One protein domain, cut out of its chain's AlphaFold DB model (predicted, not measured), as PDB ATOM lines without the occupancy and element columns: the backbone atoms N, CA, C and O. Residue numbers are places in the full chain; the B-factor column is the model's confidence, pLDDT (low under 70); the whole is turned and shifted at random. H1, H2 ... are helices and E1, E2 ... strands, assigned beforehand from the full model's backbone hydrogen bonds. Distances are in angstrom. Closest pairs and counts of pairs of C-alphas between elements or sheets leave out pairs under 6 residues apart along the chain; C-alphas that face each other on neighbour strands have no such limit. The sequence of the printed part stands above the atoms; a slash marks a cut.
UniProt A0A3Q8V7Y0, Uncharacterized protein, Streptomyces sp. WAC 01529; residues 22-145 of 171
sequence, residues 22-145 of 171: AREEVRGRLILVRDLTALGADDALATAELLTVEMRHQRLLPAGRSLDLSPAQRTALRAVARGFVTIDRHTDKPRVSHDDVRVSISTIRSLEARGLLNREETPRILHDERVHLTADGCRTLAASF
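Overview. This is residues 22 to 145 of the 171 residues of an uncharacterized protein of Streptomyces sp. WAC 01529 (UniProt A0A3Q8V7Y0). One long helix, H1, makes the longest axis and runs along one side of a small body, to which residues 58 to 70 fold back. That body is a strongly twisted sheet of two hairpins with H3 over one face, H2 beside the strands and H4 at one end. The printed part has 124 residues, mixed helices and strands in the order H1 H2 E1 E2 H3 E3 E4 H4; the antiparallel sheet runs E2 E1 E4 E3. It is compact, radius of gyration of the C-alphas 15.7 A, with spans of 55 by 29 by 24 A.

Arrangement. Start at H1, residues 22 to 57: its residues 48 to 52 alone only just touch H4, residues 135 to 144, with 3 pairs of C-alphas within 8 A, the closest Thr 52 and Ala 142 at 6.7 A. Next, H2, residues 71 to 81, touches H4 at a steep tilt of 55 degrees, closest C-alphas Leu 77 and Leu 141, 6.8 A. Look at E1, residues 85 to 88, and E2, residues 93 to 96, a hairpin with N 95 and O 86 2.8 A apart. H3, residues 105 to 113, touches H2 about perpendicular at 78 degrees, closest C-alphas Thr 107 and Gln 73, 6.1 A. E3, residues 117 to 121, and E4, residues 128 to 133, form a hairpin, N 120 to O 130 2.8 A; N 129 of E4 is 2.8 A from O 87 of E1. H3's height over the sheet is 8.4 A, and H4 only grazes the sheet. Every O i to N i+4 pair is within hydrogen-bond range in H2, H3 and H4, and 30 of 32 in H1.

Along the chain. Find C-alpha 22 at (251.343, 171.259, 115.335); H1 runs 52.8 A to C-alpha 57 at (248.073, 217.025, 141.389). H2 spans 15.4 A, E4 16.4 A, and H4 14.4 A to C-alpha 144 at (238.883, 207.912, 135.268).

Size, cuts and confidence. The farthest C-alphas, Ala 22 and Arg 59, are 54.9 A apart. The printed part has no cut; H1 to H2 is a long link. Confidence is under 70 at residues 34 to 39, 63 to 66, 99 and 123 to 127.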
ATOM      1  N   ALA A  22     250.690 170.049 115.826       72.62
ATOM      2  CA  ALA A  22     251.343 171.259 115.335       72.62
ATOM      3  C   ALA A  22     250.465 172.516 115.504       72.62
ATOM      4  O   ALA A  22     250.979 173.595 115.797       72.62
ATOM      5  N   ARG A  23     249.138 172.399 115.340       74.00
ATOM      6  CA  ARG A  23     248.201 173.520 115.553       74.00
ATOM      7  C   ARG A  23     248.076 173.879 117.026       74.00
ATOM      8  O   ARG A  23     248.032 175.069 117.340       74.00
ATOM      9  N   GLU A  24     248.027 172.885 117.905       73.31
ATOM     10  CA  GLU A  24     247.978 173.120 119.349       73.31
ATOM     11  C   GLU A  24     249.284 173.732 119.869       73.31
ATOM     12  O   GLU A  24     249.240 174.708 120.615       73.31
ATOM     13  N   GLU A  25     250.443 173.281 119.387       77.81
ATOM     14  CA  GLU A  25     251.740 173.894 119.712       77.81
ATOM     15  C   GLU A  25     251.810 175.361 119.245       77.81
ATOM     16  O   GLU A  25     252.208 176.252 119.999       77.81
ATOM     17  N   VAL A  26     251.367 175.654 118.014       75.19
ATOM     18  CA  VAL A  26     251.288 177.036 117.503       75.19
ATOM     19  C   VAL A  26     250.342 177.883 118.355       75.19
ATOM     20  O   VAL A  26     250.673 179.021 118.691       75.19
ATOM     21  N   ARG A  27     249.189 177.337 118.751       73.19
ATOM     22  CA  ARG A  27     248.244 178.019 119.642       73.19
ATOM     23  C   ARG A  27     248.874 178.307 121.005       73.19
ATOM     24  O   ARG A  27     248.764 179.436 121.477       73.19
ATOM     25  N   GLY A  28     249.567 177.337 121.600       73.00
ATOM     26  CA  GLY A  28     250.274 177.495 122.871       73.00
ATOM     27  C   GLY A  28     251.329 178.600 122.815       73.00
ATOM     28  O   GLY A  28     251.356 179.479 123.676       73.00
ATOM     29  N   ARG A  29     252.138 178.638 121.748       76.31
ATOM     30  CA  ARG A  29     253.134 179.704 121.530       76.31
ATOM     31  C   ARG A  29     252.499 181.076 121.332       76.31
ATOM     32  O   ARG A  29     253.012 182.061 121.854       76.31
ATOM     33  N   LEU A  30     251.383 181.155 120.606       75.56
ATOM     34  CA  LEU A  30     250.649 182.409 120.422       75.56
ATOM     35  C   LEU A  30     250.055 182.921 121.737       75.56
ATOM     36  O   LEU A  30     250.122 184.122 121.993       75.56
ATOM     37  N   ILE A  31     249.529 182.029 122.584       73.69
ATOM     38  CA  ILE A  31     249.065 182.380 123.935       73.69
ATOM     39  C   ILE A  31     250.234 182.915 124.765       73.69
ATOM     40  O   ILE A  31     250.124 184.007 125.308       73.69
ATOM     41  N   LEU A  32     251.380 182.229 124.778       73.44
ATOM     42  CA  LEU A  32     252.560 182.674 125.526       73.44
ATOM     43  C   LEU A  32     253.063 184.053 125.068       73.44
ATOM     44  O   LEU A  32     253.322 184.921 125.895       73.44
ATOM     45  N   VAL A  33     253.186 184.280 123.756       75.88
ATOM     46  CA  VAL A  33     253.593 185.588 123.209       75.88
ATOM     47  C   VAL A  33     252.580 186.670 123.579       75.88
ATOM     48  O   VAL A  33     252.967 187.777 123.959       75.88
ATOM     49  N   ARG A  34     251.281 186.364 123.505       68.94
ATOM     50  CA  ARG A  34     250.220 187.279 123.938       68.94
ATOM     51  C   ARG A  34     250.348 187.618 125.422       68.94
ATOM     52  O   ARG A  34     250.287 188.789 125.766       68.94
ATOM     53  N   ASP A  35     250.558 186.630 126.282       68.12
ATOM     54  CA  ASP A  35     250.635 186.834 127.729       68.12
ATOM     55  C   ASP A  35     251.911 187.613 128.116       68.12
ATOM     56  O   ASP A  35     251.865 188.512 128.953       68.12
ATOM     57  N   LEU A  36     253.035 187.370 127.429       69.69
ATOM     58  CA  LEU A  36     254.266 188.154 127.596       69.69
ATOM     59  C   LEU A  36     254.107 189.608 127.133       69.69
ATOM     60  O   LEU A  36     254.584 190.528 127.792       69.69
ATOM     61  N   THR A  37     253.434 189.838 126.004       66.38
ATOM     62  CA  THR A  37     253.183 191.199 125.496       66.38
ATOM     63  C   THR A  37     252.125 191.946 126.308       66.38
ATOM     64  O   THR A  37     252.185 193.171 126.417       66.38
ATOM     65  N   ALA A  38     251.203 191.219 126.937       67.12
ATOM     66  CA  ALA A  38     250.227 191.741 127.883       67.12
ATOM     67  C   ALA A  38     250.876 192.377 129.124       67.12
ATOM     68  O   ALA A  38     250.398 193.414 129.580       67.12
ATOM     69  N   LEU A  39     251.988 191.821 129.625       63.88
ATOM     70  CA  LEU A  39     252.730 192.403 130.754       63.88
ATOM     71  C   LEU A  39     253.136 193.859 130.474       63.88
ATOM     72  O   LEU A  39     252.944 194.736 131.312       63.88
ATOM     73  N   GLY A  40     253.593 194.142 129.248       75.12
ATOM     74  CA  GLY A  40     253.919 195.506 128.830       75.12
ATOM     75  C   GLY A  40     252.707 196.444 128.814       75.12
ATOM     76  O   GLY A  40     252.847 197.637 129.079       75.12
ATOM     77  N   ALA A  41     251.507 195.925 128.541       80.56
ATOM     78  CA  ALA A  41     250.280 196.717 128.553       80.56
ATOM     79  C   ALA A  41     249.822 197.064 129.981       80.56
ATOM     80  O   ALA A  41     249.332 198.172 130.209       80.56
ATOM     81  N   ASP A  42     250.005 196.156 130.944       82.69
ATOM     82  CA  ASP A  42     249.707 196.421 132.355       82.69
ATOM     83  C   ASP A  42     250.641 197.483 132.949       82.69
ATOM     84  O   ASP A  42     250.156 198.450 133.548       82.69
ATOM     85  N   ASP A  43     251.950 197.370 132.713       84.19
ATOM     86  CA  ASP A  43     252.938 198.355 133.171       84.19
ATOM     87  C   ASP A  43     252.724 199.728 132.518       84.19
ATOM     88  O   ASP A  43     252.798 200.769 133.183       84.19
ATOM     89  N   ALA A  44     252.388 199.754 131.224       86.25
ATOM     90  CA  ALA A  44     252.047 200.987 130.520       86.25
ATOM     91  C   ALA A  44     250.798 201.655 131.117       86.25
ATOM     92  O   ALA A  44     250.784 202.873 131.313       86.25
ATOM     93  N   LEU A  45     249.762 200.876 131.449       88.12
ATOM     94  CA  LEU A  45     248.543 201.395 132.067       88.12
ATOM     95  C   LEU A  45     248.807 201.928 133.482       88.12
ATOM     96  O   LEU A  45     248.318 203.003 133.825       88.12
ATOM     97  N   ALA A  46     249.595 201.207 134.284       87.38
ATOM     98  CA  ALA A  46     249.985 201.637 135.624       87.38
ATOM     99  C   ALA A  46     250.797 202.942 135.580       87.38
ATOM    100  O   ALA A  46     250.512 203.884 136.322       87.38
ATOM    101  N   THR A  47     251.747 203.038 134.649       87.38
ATOM    102  CA  THR A  47     252.547 204.250 134.422       87.38
ATOM    103  C   THR A  47     251.672 205.421 133.973       87.38
ATOM    104  O   THR A  47     251.818 206.532 134.481       87.38
ATOM    105  N   ALA A  48     250.722 205.185 133.064       88.25
ATOM    106  CA  ALA A  48     249.781 206.208 132.612       88.25
ATOM    107  C   ALA A  48     248.862 206.700 133.745       88.25
ATOM    108  O   ALA A  48     248.571 207.897 133.818       88.25
ATOM    109  N   GLU A  49     248.427 205.805 134.640       90.38
ATOM    110  CA  GLU A  49     247.641 206.157 135.828       90.38
ATOM    111  C   GLU A  49     248.456 207.034 136.785       90.38
ATOM    112  O   GLU A  49     247.987 208.114 137.149       90.38
ATOM    113  N   LEU A  50     249.692 206.637 137.111       88.69
ATOM    114  CA  LEU A  50     250.604 207.430 137.944       88.69
ATOM    115  C   LEU A  50     250.861 208.817 137.347       88.69
ATOM    116  O   LEU A  50     250.682 209.823 138.033       88.69
ATOM    117  N   LEU A  51     251.207 208.880 136.060       86.94
ATOM    118  CA  LEU A  51     251.465 210.141 135.368       86.94
ATOM    119  C   LEU A  51     250.228 211.045 135.377       86.94
ATOM    120  O   LEU A  51     250.330 212.233 135.662       86.94
ATOM    121  N   THR A  52     249.045 210.496 135.104       86.19
ATOM    122  CA  THR A  52     247.803 211.282 135.072       86.19
ATOM    123  C   THR A  52     247.434 211.820 136.454       86.19
ATOM    124  O   THR A  52     246.985 212.964 136.571       86.19
ATOM    125  N   VAL A  53     247.619 211.014 137.505       86.00
ATOM    126  CA  VAL A  53     247.407 211.440 138.896       86.00
ATOM    127  C   VAL A  53     248.372 212.566 139.259       86.00
ATOM    128  O   VAL A  53     247.924 213.593 139.770       86.00
ATOM    129  N   GLU A  54     249.654 212.420 138.924       86.00
ATOM    130  CA  GLU A  54     250.677 213.431 139.196       86.00
ATOM    131  C   GLU A  54     250.409 214.734 138.430       86.00
ATOM    132  O   GLU A  54     250.348 215.813 139.016       86.00
ATOM    133  N   MET A  55     250.123 214.654 137.128       82.88
ATOM    134  CA  MET A  55     249.790 215.836 136.327       82.88
ATOM    135  C   MET A  55     248.533 216.552 136.841       82.88
ATOM    136  O   MET A  55     248.442 217.779 136.770       82.88
ATOM    137  N   ARG A  56     247.549 215.815 137.373       83.44
ATOM    138  CA  ARG A  56     246.364 216.412 138.007       83.44
ATOM    139  C   ARG A  56     246.712 217.069 139.340       83.44
ATOM    140  O   ARG A  56     246.211 218.160 139.607       83.44
ATOM    141  N   HIS A  57     247.569 216.444 140.145       83.50
ATOM    142  CA  HIS A  57     248.073 217.025 141.389       83.50
ATOM    143  C   HIS A  57     248.779 218.366 141.129       83.50
ATOM    144  O   HIS A  57     248.491 219.358 141.798       83.50
ATOM    145  N   GLN A  58     249.585 218.429 140.067       84.50
ATOM    146  CA  GLN A  58     250.273 219.637 139.604       84.50
ATOM    147  C   GLN A  58     249.372 220.624 138.835       84.50
ATOM    148  O   GLN A  58     249.840 221.678 138.407       84.50
ATOM    149  N   ARG A  59     248.077 220.317 138.656       84.25
ATOM    150  CA  ARG A  59     247.097 221.131 137.904       84.25
ATOM    151  C   ARG A  59     247.491 221.395 136.442       84.25
ATOM    152  O   ARG A  59     247.093 222.404 135.866       84.25
ATOM    153  N   LEU A  60     248.242 220.474 135.839       80.88
ATOM    154  CA  LEU A  60     248.696 220.547 134.444       80.88
ATOM    155  C   LEU A  60     247.681 219.973 133.449       80.88
ATOM    156  O   LEU A  60     247.789 220.216 132.248       80.88
ATOM    157  N   LEU A  61     246.696 219.209 133.927       72.75
ATOM    158  CA  LEU A  61     245.608 218.703 133.096       72.75
ATOM    159  C   LEU A  61     244.360 219.577 133.249       72.75
ATOM    160  O   LEU A  61     243.956 219.862 134.382       72.75
ATOM    161  N   PRO A  62     243.695 219.949 132.139       70.31
ATOM    162  CA  PRO A  62     242.369 220.544 132.220       70.31
ATOM    163  C   PRO A  62     241.409 219.563 132.900       70.31
ATOM    164  O   PRO A  62     241.587 218.343 132.813       70.31
ATOM    165  N   ALA A  63     240.378 220.085 133.570       67.25
ATOM    166  CA  ALA A  63     239.313 219.264 134.136       67.25
ATOM    167  C   ALA A  63     238.640 218.471 133.002       67.25
ATOM    168  O   ALA A  63     237.810 218.992 132.259       67.25
ATOM    169  N   GLY A  64     239.071 217.225 132.815       62.09
ATOM    170  CA  GLY A  64     238.563 216.359 131.764       62.09
ATOM    171  C   GLY A  64     237.077 216.104 131.976       62.09
ATOM    172  O   GLY A  64     236.634 215.848 133.096       62.09
ATOM    173  N   ARG A  65     236.297 216.155 130.895       63.47
ATOM    174  CA  ARG A  65     234.892 215.750 130.928       63.47
ATOM    175  C   ARG A  65     234.840 214.230 131.062       63.47
ATOM    176  O   ARG A  65     234.882 213.515 130.066       63.47
ATOM    177  N   SER A  66     234.773 213.739 132.294       64.94
ATOM    178  CA  SER A  66     234.487 212.331 132.552       64.94
ATOM    179  C   SER A  66     233.089 212.026 132.026       64.94
ATOM    180  O   SER A  66     232.095 212.577 132.499       64.94
ATOM    181  N   LEU A  67     233.007 211.168 131.011       74.19
ATOM    182  CA  LEU A  67     231.742 210.554 130.634       74.19
ATOM    183  C   LEU A  67     231.250 209.716 131.815       74.19
ATOM    184  O   LEU A  67     232.034 208.987 132.424       74.19
ATOM    185  N   ASP A  68     229.957 209.802 132.125       84.50
ATOM    186  CA  ASP A  68     229.376 208.945 133.151       84.50
ATOM    187  C   ASP A  68     229.396 207.497 132.642       84.50
ATOM    188  O   ASP A  68     228.722 207.135 131.666       84.50
ATOM    189  N   LEU A  69     230.294 206.703 133.221       87.19
ATOM    190  CA  LEU A  69     230.520 205.312 132.872       87.19
ATOM    191  C   LEU A  69     230.094 204.432 134.038       87.19
ATOM    192  O   LEU A  69     230.574 204.590 135.173       87.19
ATOM    193  N   SER A  70     229.293 203.415 133.727       90.19
ATOM    194  CA  SER A  70     228.986 202.371 134.697       90.19
ATOM    195  C   SER A  70     230.272 201.647 135.139       90.19
ATOM    196  O   SER A  70     231.269 201.629 134.405       90.19
ATOM    197  N   PRO A  71     230.288 201.013 136.324       87.94
ATOM    198  CA  PRO A  71     231.429 200.209 136.756       87.94
ATOM    199  C   PRO A  71     231.823 199.135 135.730       87.94
ATOM    200  O   PRO A  71     233.007 198.952 135.465       87.94
ATOM    201  N   ALA A  72     230.842 198.490 135.089       90.12
ATOM    202  CA  ALA A  72     231.084 197.494 134.044       90.12
ATOM    203  C   ALA A  72     231.778 198.097 132.810       90.12
ATOM    204  O   ALA A  72     232.733 197.518 132.298       90.12
ATOM    205  N   GLN A  73     231.355 199.289 132.373       92.31
ATOM    206  CA  GLN A  73     231.984 200.016 131.264       92.31
ATOM    207  C   GLN A  73     233.427 200.427 131.587       92.31
ATOM    208  O   GLN A  73     234.307 200.292 130.739       92.31
ATOM    209  N   ARG A  74     233.696 200.877 132.820       91.12
ATOM    210  CA  ARG A  74     235.060 201.194 133.280       91.12
ATOM    211  C   ARG A  74     235.961 199.962 133.312       91.12
ATOM    212  O   ARG A  74     237.092 200.028 132.835       91.12
ATOM    213  N   THR A  75     235.458 198.845 133.833       90.19
ATOM    214  CA  THR A  75     236.187 197.570 133.837       90.19
ATOM    215  C   THR A  75     236.482 197.104 132.413       90.19
ATOM    216  O   THR A  75     237.616 196.736 132.123       90.19
ATOM    217  N   ALA A  76     235.503 197.189 131.508       92.06
ATOM    218  CA  ALA A  76     235.685 196.827 130.108       92.06
ATOM    219  C   ALA A  76     236.725 197.715 129.403       92.06
ATOM    220  O   ALA A  76     237.604 197.183 128.736       92.06
ATOM    221  N   LEU A  77     236.703 199.041 129.602       92.44
ATOM    222  CA  LEU A  77     237.719 199.942 129.036       92.44
ATOM    223  C   LEU A  77     239.132 199.604 129.517       92.44
ATOM    224  O   LEU A  77     240.052 199.573 128.706       92.44
ATOM    225  N   ARG A  78     239.310 199.316 130.814       90.94
ATOM    226  CA  ARG A  78     240.612 198.889 131.356       90.94
ATOM    227  C   ARG A  78     241.051 197.544 130.772       90.94
ATOM    228  O   ARG A  78     242.214 197.394 130.420       90.94
ATOM    229  N   ALA A  79     240.134 196.588 130.628       89.81
ATOM    230  CA  ALA A  79     240.429 195.287 130.030       89.81
ATOM    231  C   ALA A  79     240.858 195.409 128.559       89.81
ATOM    232  O   ALA A  79     241.822 194.774 128.139       89.81
ATOM    233  N   VAL A  80     240.178 196.264 127.788       91.12
ATOM    234  CA  VAL A  80     240.543 196.563 126.396       91.12
ATOM    235  C   VAL A  80     241.896 197.273 126.323       91.12
ATOM    236  O   VAL A  80     242.725 196.906 125.499       91.12
ATOM    237  N   ALA A  81     242.159 198.240 127.208       90.31
ATOM    238  CA  ALA A  81     243.437 198.953 127.264       90.31
ATOM    239  C   ALA A  81     244.633 198.018 127.508       90.31
ATOM    240  O   ALA A  81     245.710 198.238 126.965       90.31
ATOM    241  N   ARG A  82     244.419 196.951 128.285       86.75
ATOM    242  CA  ARG A  82     245.400 195.886 128.538       86.75
ATOM    243  C   ARG A  82     245.547 194.898 127.376       86.75
ATOM    244  O   ARG A  82     246.391 194.015 127.416       86.75
ATOM    245  N   GLY A  83     244.709 195.015 126.345       84.31
ATOM    246  CA  GLY A  83     244.672 194.082 125.221       84.31
ATOM    247  C   GLY A  83     244.041 192.731 125.561       84.31
ATOM    248  O   GLY A  83     244.250 191.770 124.826       84.31
ATOM    249  N   PHE A  84     243.270 192.633 126.650       84.94
ATOM    250  CA  PHE A  84     242.746 191.349 127.131       84.94
ATOM    251  C   PHE A  84     241.475 190.881 126.432       84.94
ATOM    252  O   PHE A  84     241.055 189.748 126.668       84.94
ATOM    253  N   VAL A  85     240.858 191.737 125.618       86.94
ATOM    254  CA  VAL A  85     239.544 191.501 125.019       86.94
ATOM    255  C   VAL A  85     239.675 191.320 123.510       86.94
ATOM    256  O   VAL A  85     240.095 192.236 122.802       86.94
ATOM    257  N   THR A  86     239.239 190.162 123.026       89.19
ATOM    258  CA  THR A  86     238.928 189.920 121.611       89.19
ATOM    259  C   THR A  86     237.457 189.551 121.463       89.19
ATOM    260  O   THR A  86     236.776 189.259 122.451       89.19
ATOM    261  N   ILE A  87     236.925 189.605 120.247       88.19
ATOM    262  CA  ILE A  87     235.561 189.168 119.946       88.19
ATOM    263  C   ILE A  87     235.636 188.071 118.904       88.19
ATOM    264  O   ILE A  87     236.206 188.255 117.836       88.19
ATOM    265  N   ASP A  88     235.032 186.932 119.208       87.31
ATOM    266  CA  ASP A  88     234.892 185.853 118.243       87.31
ATOM    267  C   ASP A  88     234.000 186.312 117.082       87.31
ATOM    268  O   ASP A  88     232.824 186.626 117.291       87.31
ATOM    269  N   ARG A  89     234.534 186.332 115.857       82.69
ATOM    270  CA  ARG A  89     233.823 186.860 114.679       82.69
ATOM    271  C   ARG A  89     232.538 186.090 114.358       82.69
ATOM    272  O   ARG A  89     231.602 186.649 113.793       82.69
ATOM    273  N   HIS A  90     232.490 184.797 114.673       84.00
ATOM    274  CA  HIS A  90     231.378 183.925 114.291       84.00
ATOM    275  C   HIS A  90     230.236 183.950 115.303       84.00
ATOM    276  O   HIS A  90     229.073 183.798 114.936       84.00
ATOM    277  N   THR A  91     230.562 184.124 116.579       85.00
ATOM    278  CA  THR A  91     229.597 184.066 117.681       85.00
ATOM    279  C   THR A  91     229.307 185.430 118.302       85.00
ATOM    280  O   THR A  91     228.391 185.523 119.119       85.00
ATOM    281  N   ASP A  92     230.066 186.469 117.932       85.38
ATOM    282  CA  ASP A  92     230.051 187.813 118.529       85.38
ATOM    283  C   ASP A  92     230.190 187.761 120.063       85.38
ATOM    284  O   ASP A  92     229.613 188.553 120.814       85.38
ATOM    285  N   LYS A  93     230.937 186.765 120.557       87.56
ATOM    286  CA  LYS A  93     231.184 186.557 121.984       87.56
ATOM    287  C   LYS A  93     232.534 187.164 122.365       87.56
ATOM    288  O   LYS A  93     233.543 186.801 121.760       87.56
ATOM    289  N   PRO A  94     232.586 188.030 123.394       85.19
ATOM    290  CA  PRO A  94     233.843 188.515 123.928       85.19
ATOM    291  C   PRO A  94     234.620 187.353 124.535       85.19
ATOM    292  O   PRO A  94     234.094 186.605 125.365       85.19
ATOM    293  N   ARG A  95     235.880 187.233 124.142       82.56
ATOM    294  CA  ARG A  95     236.867 186.360 124.757       82.56
ATOM    295  C   ARG A  95     237.765 187.243 125.610       82.56
ATOM    296  O   ARG A  95     238.336 188.218 125.125       82.56
ATOM    297  N   VAL A  96     237.839 186.930 126.900       81.75
ATOM    298  CA  VAL A  96     238.691 187.649 127.849       81.75
ATOM    299  C   VAL A  96     239.794 186.705 128.290       81.75
ATOM    300  O   VAL A  96     239.521 185.588 128.713       81.75
ATOM    301  N   SER A  97     241.037 187.148 128.146       72.06
ATOM    302  CA  SER A  97     242.226 186.356 128.486       72.06
ATOM    303  C   SER A  97     242.532 186.289 129.982       72.06
ATOM    304  O   SER A  97     243.341 185.467 130.390       72.06
ATOM    305  N   HIS A  98     241.891 187.132 130.792       71.44
ATOM    306  CA  HIS A  98     242.147 187.254 132.222       71.44
ATOM    307  C   HIS A  98     240.917 186.823 133.036       71.44
ATOM    308  O   HIS A  98     239.878 187.485 132.983       71.44
ATOM    309  N   ASP A  99     241.055 185.752 133.824       64.19
ATOM    310  CA  ASP A  99     239.942 185.020 134.460       64.19
ATOM    311  C   ASP A  99     239.056 185.869 135.389       64.19
ATOM    312  O   ASP A  99     237.840 185.673 135.463       64.19
ATOM    313  N   ASP A 100     239.632 186.874 136.049       73.00
ATOM    314  CA  ASP A 100     238.895 187.747 136.973       73.00
ATOM    315  C   ASP A 100     238.042 188.834 136.299       73.00
ATOM    316  O   ASP A 100     237.328 189.584 136.976       73.00
ATOM    317  N   VAL A 101     238.099 188.965 134.971       78.88
ATOM    318  CA  VAL A 101     237.431 190.056 134.258       78.88
ATOM    319  C   VAL A 101     236.338 189.517 133.347       78.88
ATOM    320  O   VAL A 101     236.584 188.877 132.331       78.88
ATOM    321  N   ARG A 102     235.084 189.841 133.674       83.94
ATOM    322  CA  ARG A 102     233.929 189.544 132.817       83.94
ATOM    323  C   ARG A 102     233.504 190.784 132.046       83.94
ATOM    324  O   ARG A 102     233.157 191.801 132.645       83.94
ATOM    325  N   VAL A 103     233.473 190.675 130.720       88.56
ATOM    326  CA  VAL A 103     233.001 191.730 129.817       88.56
ATOM    327  C   VAL A 103     231.886 191.173 128.939       88.56
ATOM    328  O   VAL A 103     232.076 190.181 128.242       88.56
ATOM    329  N   SER A 104     230.705 191.794 128.978       91.88
ATOM    330  CA  SER A 104     229.583 191.399 128.121       91.88
ATOM    331  C   SER A 104     229.663 192.073 126.752       91.88
ATOM    332  O   SER A 104     230.099 193.221 126.640       91.88
ATOM    333  N   ILE A 105     229.137 191.411 125.715       92.19
ATOM    334  CA  ILE A 105     229.045 192.005 124.373       92.19
ATOM    335  C   ILE A 105     228.199 193.282 124.370       92.19
ATOM    336  O   ILE A 105     228.522 194.244 123.685       92.19
ATOM    337  N   SER A 106     227.152 193.337 125.199       93.50
ATOM    338  CA  SER A 106     226.325 194.533 125.366       93.50
ATOM    339  C   SER A 106     227.120 195.720 125.911       93.50
ATOM    340  O   SER A 106     226.891 196.851 125.492       93.50
ATOM    341  N   THR A 107     228.086 195.469 126.801       95.00
ATOM    342  CA  THR A 107     228.974 196.510 127.327       95.00
ATOM    343  C   THR A 107     229.915 197.008 126.235       95.00
ATOM    344  O   THR A 107     230.064 198.218 126.089       95.00
ATOM    345  N   ILE A 108     230.490 196.102 125.436       94.12
ATOM    346  CA  ILE A 108     231.339 196.472 124.295       94.12
ATOM    347  C   ILE A 108     230.558 197.308 123.282       94.12
ATOM    348  O   ILE A 108     230.941 198.444 123.021       94.12
ATOM    349  N   ARG A 109     229.405 196.821 122.810       94.69
ATOM    350  CA  ARG A 109     228.541 197.553 121.870       94.69
ATOM    351  C   ARG A 109     228.112 198.917 122.415       94.69
ATOM    352  O   ARG A 109     228.047 199.893 121.679       94.69
ATOM    353  N   SER A 110     227.841 199.011 123.719       95.38
ATOM    354  CA  SER A 110     227.520 200.285 124.370       95.38
ATOM    355  C   SER A 110     228.697 201.267 124.356       95.38
ATOM    356  O   SER A 110     228.480 202.465 124.200       95.38
ATOM    357  N   LEU A 111     229.932 200.789 124.515       95.56
ATOM    358  CA  LEU A 111     231.135 201.620 124.437       95.56
ATOM    359  C   LEU A 111     231.473 202.016 122.988       95.56
ATOM    360  O   LEU A 111     231.886 203.151 122.756       95.56
ATOM    361  N   GLU A 112     231.233 201.131 122.020       95.38
ATOM    362  CA  GLU A 112     231.339 201.408 120.576       95.38
ATOM    363  C   GLU A 112     230.338 202.474 120.137       95.38
ATOM    364  O   GLU A 112     230.713 203.450 119.496       95.38
ATOM    365  N   ALA A 113     229.079 202.360 120.569       95.38
ATOM    366  CA  ALA A 113     228.048 203.364 120.306       95.38
ATOM    367  C   ALA A 113     228.395 204.745 120.893       95.38
ATOM    368  O   ALA A 113     227.899 205.765 120.420       95.38
ATOM    369  N   ARG A 114     229.256 204.791 121.917       93.81
ATOM    370  CA  ARG A 114     229.795 206.028 122.503       93.81
ATOM    371  C   ARG A 114     231.090 206.499 121.829       93.81
ATOM    372  O   ARG A 114     231.675 207.471 122.296       93.81
ATOM    373  N   GLY A 115     231.554 205.815 120.784       94.25
ATOM    374  CA  GLY A 115     232.786 206.132 120.060       94.25
ATOM    375  C   GLY A 115     234.063 205.895 120.868       94.25
ATOM    376  O   GLY A 115     235.102 206.461 120.543       94.25
ATOM    377  N   LEU A 116     234.003 205.103 121.944       95.12
ATOM    378  CA  LEU A 116     235.146 204.876 122.839       95.12
ATOM    379  C   LEU A 116     236.010 203.690 122.406       95.12
ATOM    380  O   LEU A 116     237.177 203.614 122.788       95.12
ATOM    381  N   LEU A 117     235.437 202.780 121.622       95.75
ATOM    382  CA  LEU A 117     236.082 201.571 121.131       95.75
ATOM    383  C   LEU A 117     235.934 201.464 119.617       95.75
ATOM    384  O   LEU A 117     234.910 201.876 119.077       95.75
ATOM    385  N   ASN A 118     236.924 200.845 118.982       93.19
ATOM    386  CA  ASN A 118     236.865 200.371 117.606       93.19
ATOM    387  C   ASN A 118     237.217 198.883 117.552       93.19
ATOM    388  O   ASN A 118     237.989 198.391 118.381       93.19
ATOM    389  N   ARG A 119     236.687 198.195 116.539       91.31
ATOM    390  CA  ARG A 119     237.095 196.834 116.187       91.31
ATOM    391  C   ARG A 119     238.023 196.865 114.988       91.31
ATOM    392  O   ARG A 119     237.780 197.598 114.032       91.31
ATOM    393  N   GLU A 120     239.052 196.043 115.047       86.88
ATOM    394  CA  GLU A 120     239.974 195.796 113.952       86.88
ATOM    395  C   GLU A 120     239.959 194.301 113.628       86.88
ATOM    396  O   GLU A 120     240.032 193.455 114.525       86.88
ATOM    397  N   GLU A 121     239.842 193.957 112.344       79.31
ATOM    398  CA  GLU A 121     239.961 192.563 111.920       79.31
ATOM    399  C   GLU A 121     241.406 192.096 112.133       79.31
ATOM    400  O   GLU A 121     242.342 192.689 111.595       79.31
ATOM    401  N   THR A 122     241.608 191.014 112.892       70.62
ATOM    402  CA  THR A 122     242.940 190.405 112.992       70.62
ATOM    403  C   THR A 122     243.203 189.454 111.822       70.62
ATOM    404  O   THR A 122     242.260 188.958 111.191       70.62
ATOM    405  N   PRO A 123     244.481 189.168 111.500       66.31
ATOM    406  CA  PRO A 123     244.821 188.183 110.484       66.31
ATOM    407  C   PRO A 123     244.092 186.854 110.722       66.31
ATOM    408  O   PRO A 123     244.037 186.350 111.844       66.31
ATOM    409  N   ARG A 124     243.559 186.274 109.635       56.62
ATOM    410  CA  ARG A 124     242.574 185.169 109.609       56.62
ATOM    411  C   ARG A 124     242.867 183.958 110.501       56.62
ATOM    412  O   ARG A 124     241.940 183.220 110.802       56.62
ATOM    413  N   ILE A 125     244.114 183.752 110.915       54.38
ATOM    414  CA  ILE A 125     244.551 182.616 111.737       54.38
ATOM    415  C   ILE A 125     243.853 182.598 113.109       54.38
ATOM    416  O   ILE A 125     243.649 181.522 113.665       54.38
ATOM    417  N   LEU A 126     243.454 183.759 113.645       61.22
ATOM    418  CA  LEU A 126     242.845 183.848 114.977       61.22
ATOM    419  C   LEU A 126     241.312 183.935 114.970       61.22
ATOM    420  O   LEU A 126     240.720 183.793 116.030       61.22
ATOM    421  N   HIS A 127     240.670 184.137 113.809       62.94
ATOM    422  CA  HIS A 127     239.208 184.310 113.655       62.94
ATOM    423  C   HIS A 127     238.543 185.321 114.619       62.94
ATOM    424  O   HIS A 127     237.318 185.348 114.752       62.94
ATOM    425  N   ASP A 128     239.343 186.192 115.231       78.94
ATOM    426  CA  ASP A 128     238.937 187.120 116.275       78.94
ATOM    427  C   ASP A 128     239.027 188.571 115.768       78.94
ATOM    428  O   ASP A 128     239.913 188.947 114.998       78.94
ATOM    429  N   GLU A 129     238.119 189.423 116.221       85.56
ATOM    430  CA  GLU A 129     238.217 190.875 116.100       85.56
ATOM    431  C   GLU A 129     238.961 191.409 117.326       85.56
ATOM    432  O   GLU A 129     238.639 191.068 118.471       85.56
ATOM    433  N   ARG A 130     239.969 192.255 117.105       86.12
ATOM    434  CA  ARG A 130     240.664 192.934 118.198       86.12
ATOM    435  C   ARG A 130     239.932 194.222 118.522       86.12
ATOM    436  O   ARG A 130     239.574 194.992 117.635       86.12
ATOM    437  N   VAL A 131     239.707 194.452 119.809       90.44
ATOM    438  CA  VAL A 131     239.056 195.669 120.293       90.44
ATOM    439  C   VAL A 131     240.130 196.645 120.752       90.44
ATOM    440  O   VAL A 131     241.037 196.273 121.495       90.44
ATOM    441  N   HIS A 132     240.020 197.898 120.324       91.12
ATOM    442  CA  HIS A 132     240.976 198.960 120.620       91.12
ATOM    443  C   HIS A 132     240.277 200.198 121.158       91.12
ATOM    444  O   HIS A 132     239.144 200.498 120.782       91.12
ATOM    445  N   LEU A 133     240.970 200.953 122.011       91.62
ATOM    446  CA  LEU A 133     240.505 202.275 122.414       91.62
ATOM    447  C   LEU A 133     240.640 203.262 121.252       91.62
ATOM    448  O   LEU A 133     241.667 203.302 120.574       91.62
ATOM    449  N   THR A 134     239.636 204.114 121.074       92.88
ATOM    450  CA  THR A 134     239.778 205.324 120.258       92.88
ATOM    451  C   THR A 134     240.526 206.407 121.039       92.88
ATOM    452  O   THR A 134     240.759 206.285 122.244       92.88
ATOM    453  N   ALA A 135     240.846 207.530 120.389       89.19
ATOM    454  CA  ALA A 135     241.392 208.694 121.089       89.19
ATOM    455  C   ALA A 135     240.452 209.207 122.206       89.19
ATOM    456  O   ALA A 135     240.923 209.592 123.278       89.19
ATOM    457  N   ASP A 136     239.132 209.170 121.988       90.56
ATOM    458  CA  ASP A 136     238.135 209.493 123.017       90.56
ATOM    459  C   ASP A 136     238.078 208.437 124.122       90.56
ATOM    460  O   ASP A 136     237.970 208.788 125.301       90.56
ATOM    461  N   GLY A 137     238.226 207.158 123.769       91.56
ATOM    462  CA  GLY A 137     238.386 206.057 124.718       91.56
ATOM    463  C   GLY A 137     239.580 206.264 125.648       91.56
ATOM    464  O   GLY A 137     239.424 206.194 126.867       91.56
ATOM    465  N   CYS A 138     240.744 206.608 125.093       89.81
ATOM    466  CA  CYS A 138     241.956 206.917 125.854       89.81
ATOM    467  C   CYS A 138     241.762 208.117 126.786       89.81
ATOM    468  O   CYS A 138     242.085 208.030 127.970       89.81
ATOM    469  N   ARG A 139     241.185 209.225 126.293       88.06
ATOM    470  CA  ARG A 139     240.885 210.406 127.126       88.06
ATOM    471  C   ARG A 139     239.923 210.075 128.264       88.06
ATOM    472  O   ARG A 139     240.138 210.502 129.395       88.06
ATOM    473  N   THR A 140     238.880 209.304 127.974       90.56
ATOM    474  CA  THR A 140     237.870 208.897 128.960       90.56
ATOM    475  C   THR A 140     238.466 207.973 130.019       90.56
ATOM    476  O   THR A 140     238.212 208.143 131.212       90.56
ATOM    477  N   LEU A 141     239.301 207.020 129.600       89.94
ATOM    478  CA  LEU A 141     240.043 206.154 130.507       89.94
ATOM    479  C   LEU A 141     240.978 206.973 131.404       89.94
ATOM    480  O   LEU A 141     240.931 206.808 132.623       89.94
ATOM    481  N   ALA A 142     241.745 207.902 130.829       88.38
ATOM    482  CA  ALA A 142     242.635 208.782 131.581       88.38
ATOM    483  C   ALA A 142     241.874 209.656 132.590       88.38
ATOM    484  O   ALA A 142     242.275 209.782 133.746       88.38
ATOM    485  N   ALA A 143     240.715 210.198 132.204       86.38
ATOM    486  CA  ALA A 143     239.862 210.967 133.108       86.38
ATOM    487  C   ALA A 143     239.427 210.146 134.340       86.38
ATOM    488  O   ALA A 143     239.340 210.696 135.440       86.38
ATOM    489  N   SER A 144     239.247 208.829 134.181       84.75
ATOM    490  CA  SER A 144     238.883 207.912 135.268       84.75
ATOM    491  C   SER A 144     240.017 207.590 136.250       84.75
ATOM    492  O   SER A 144     239.741 207.108 137.351       84.75
ATOM    493  N   PHE A 145     241.283 207.843 135.898       85.31
ATOM    494  CA  PHE A 145     242.411 207.593 136.796       85.31
ATOM    495  C   PHE A 145     242.309 208.434 138.072       85.31
ATOM    496  O   PHE A 145     241.771 209.547 138.067       85.31
TER     497      PHE A 145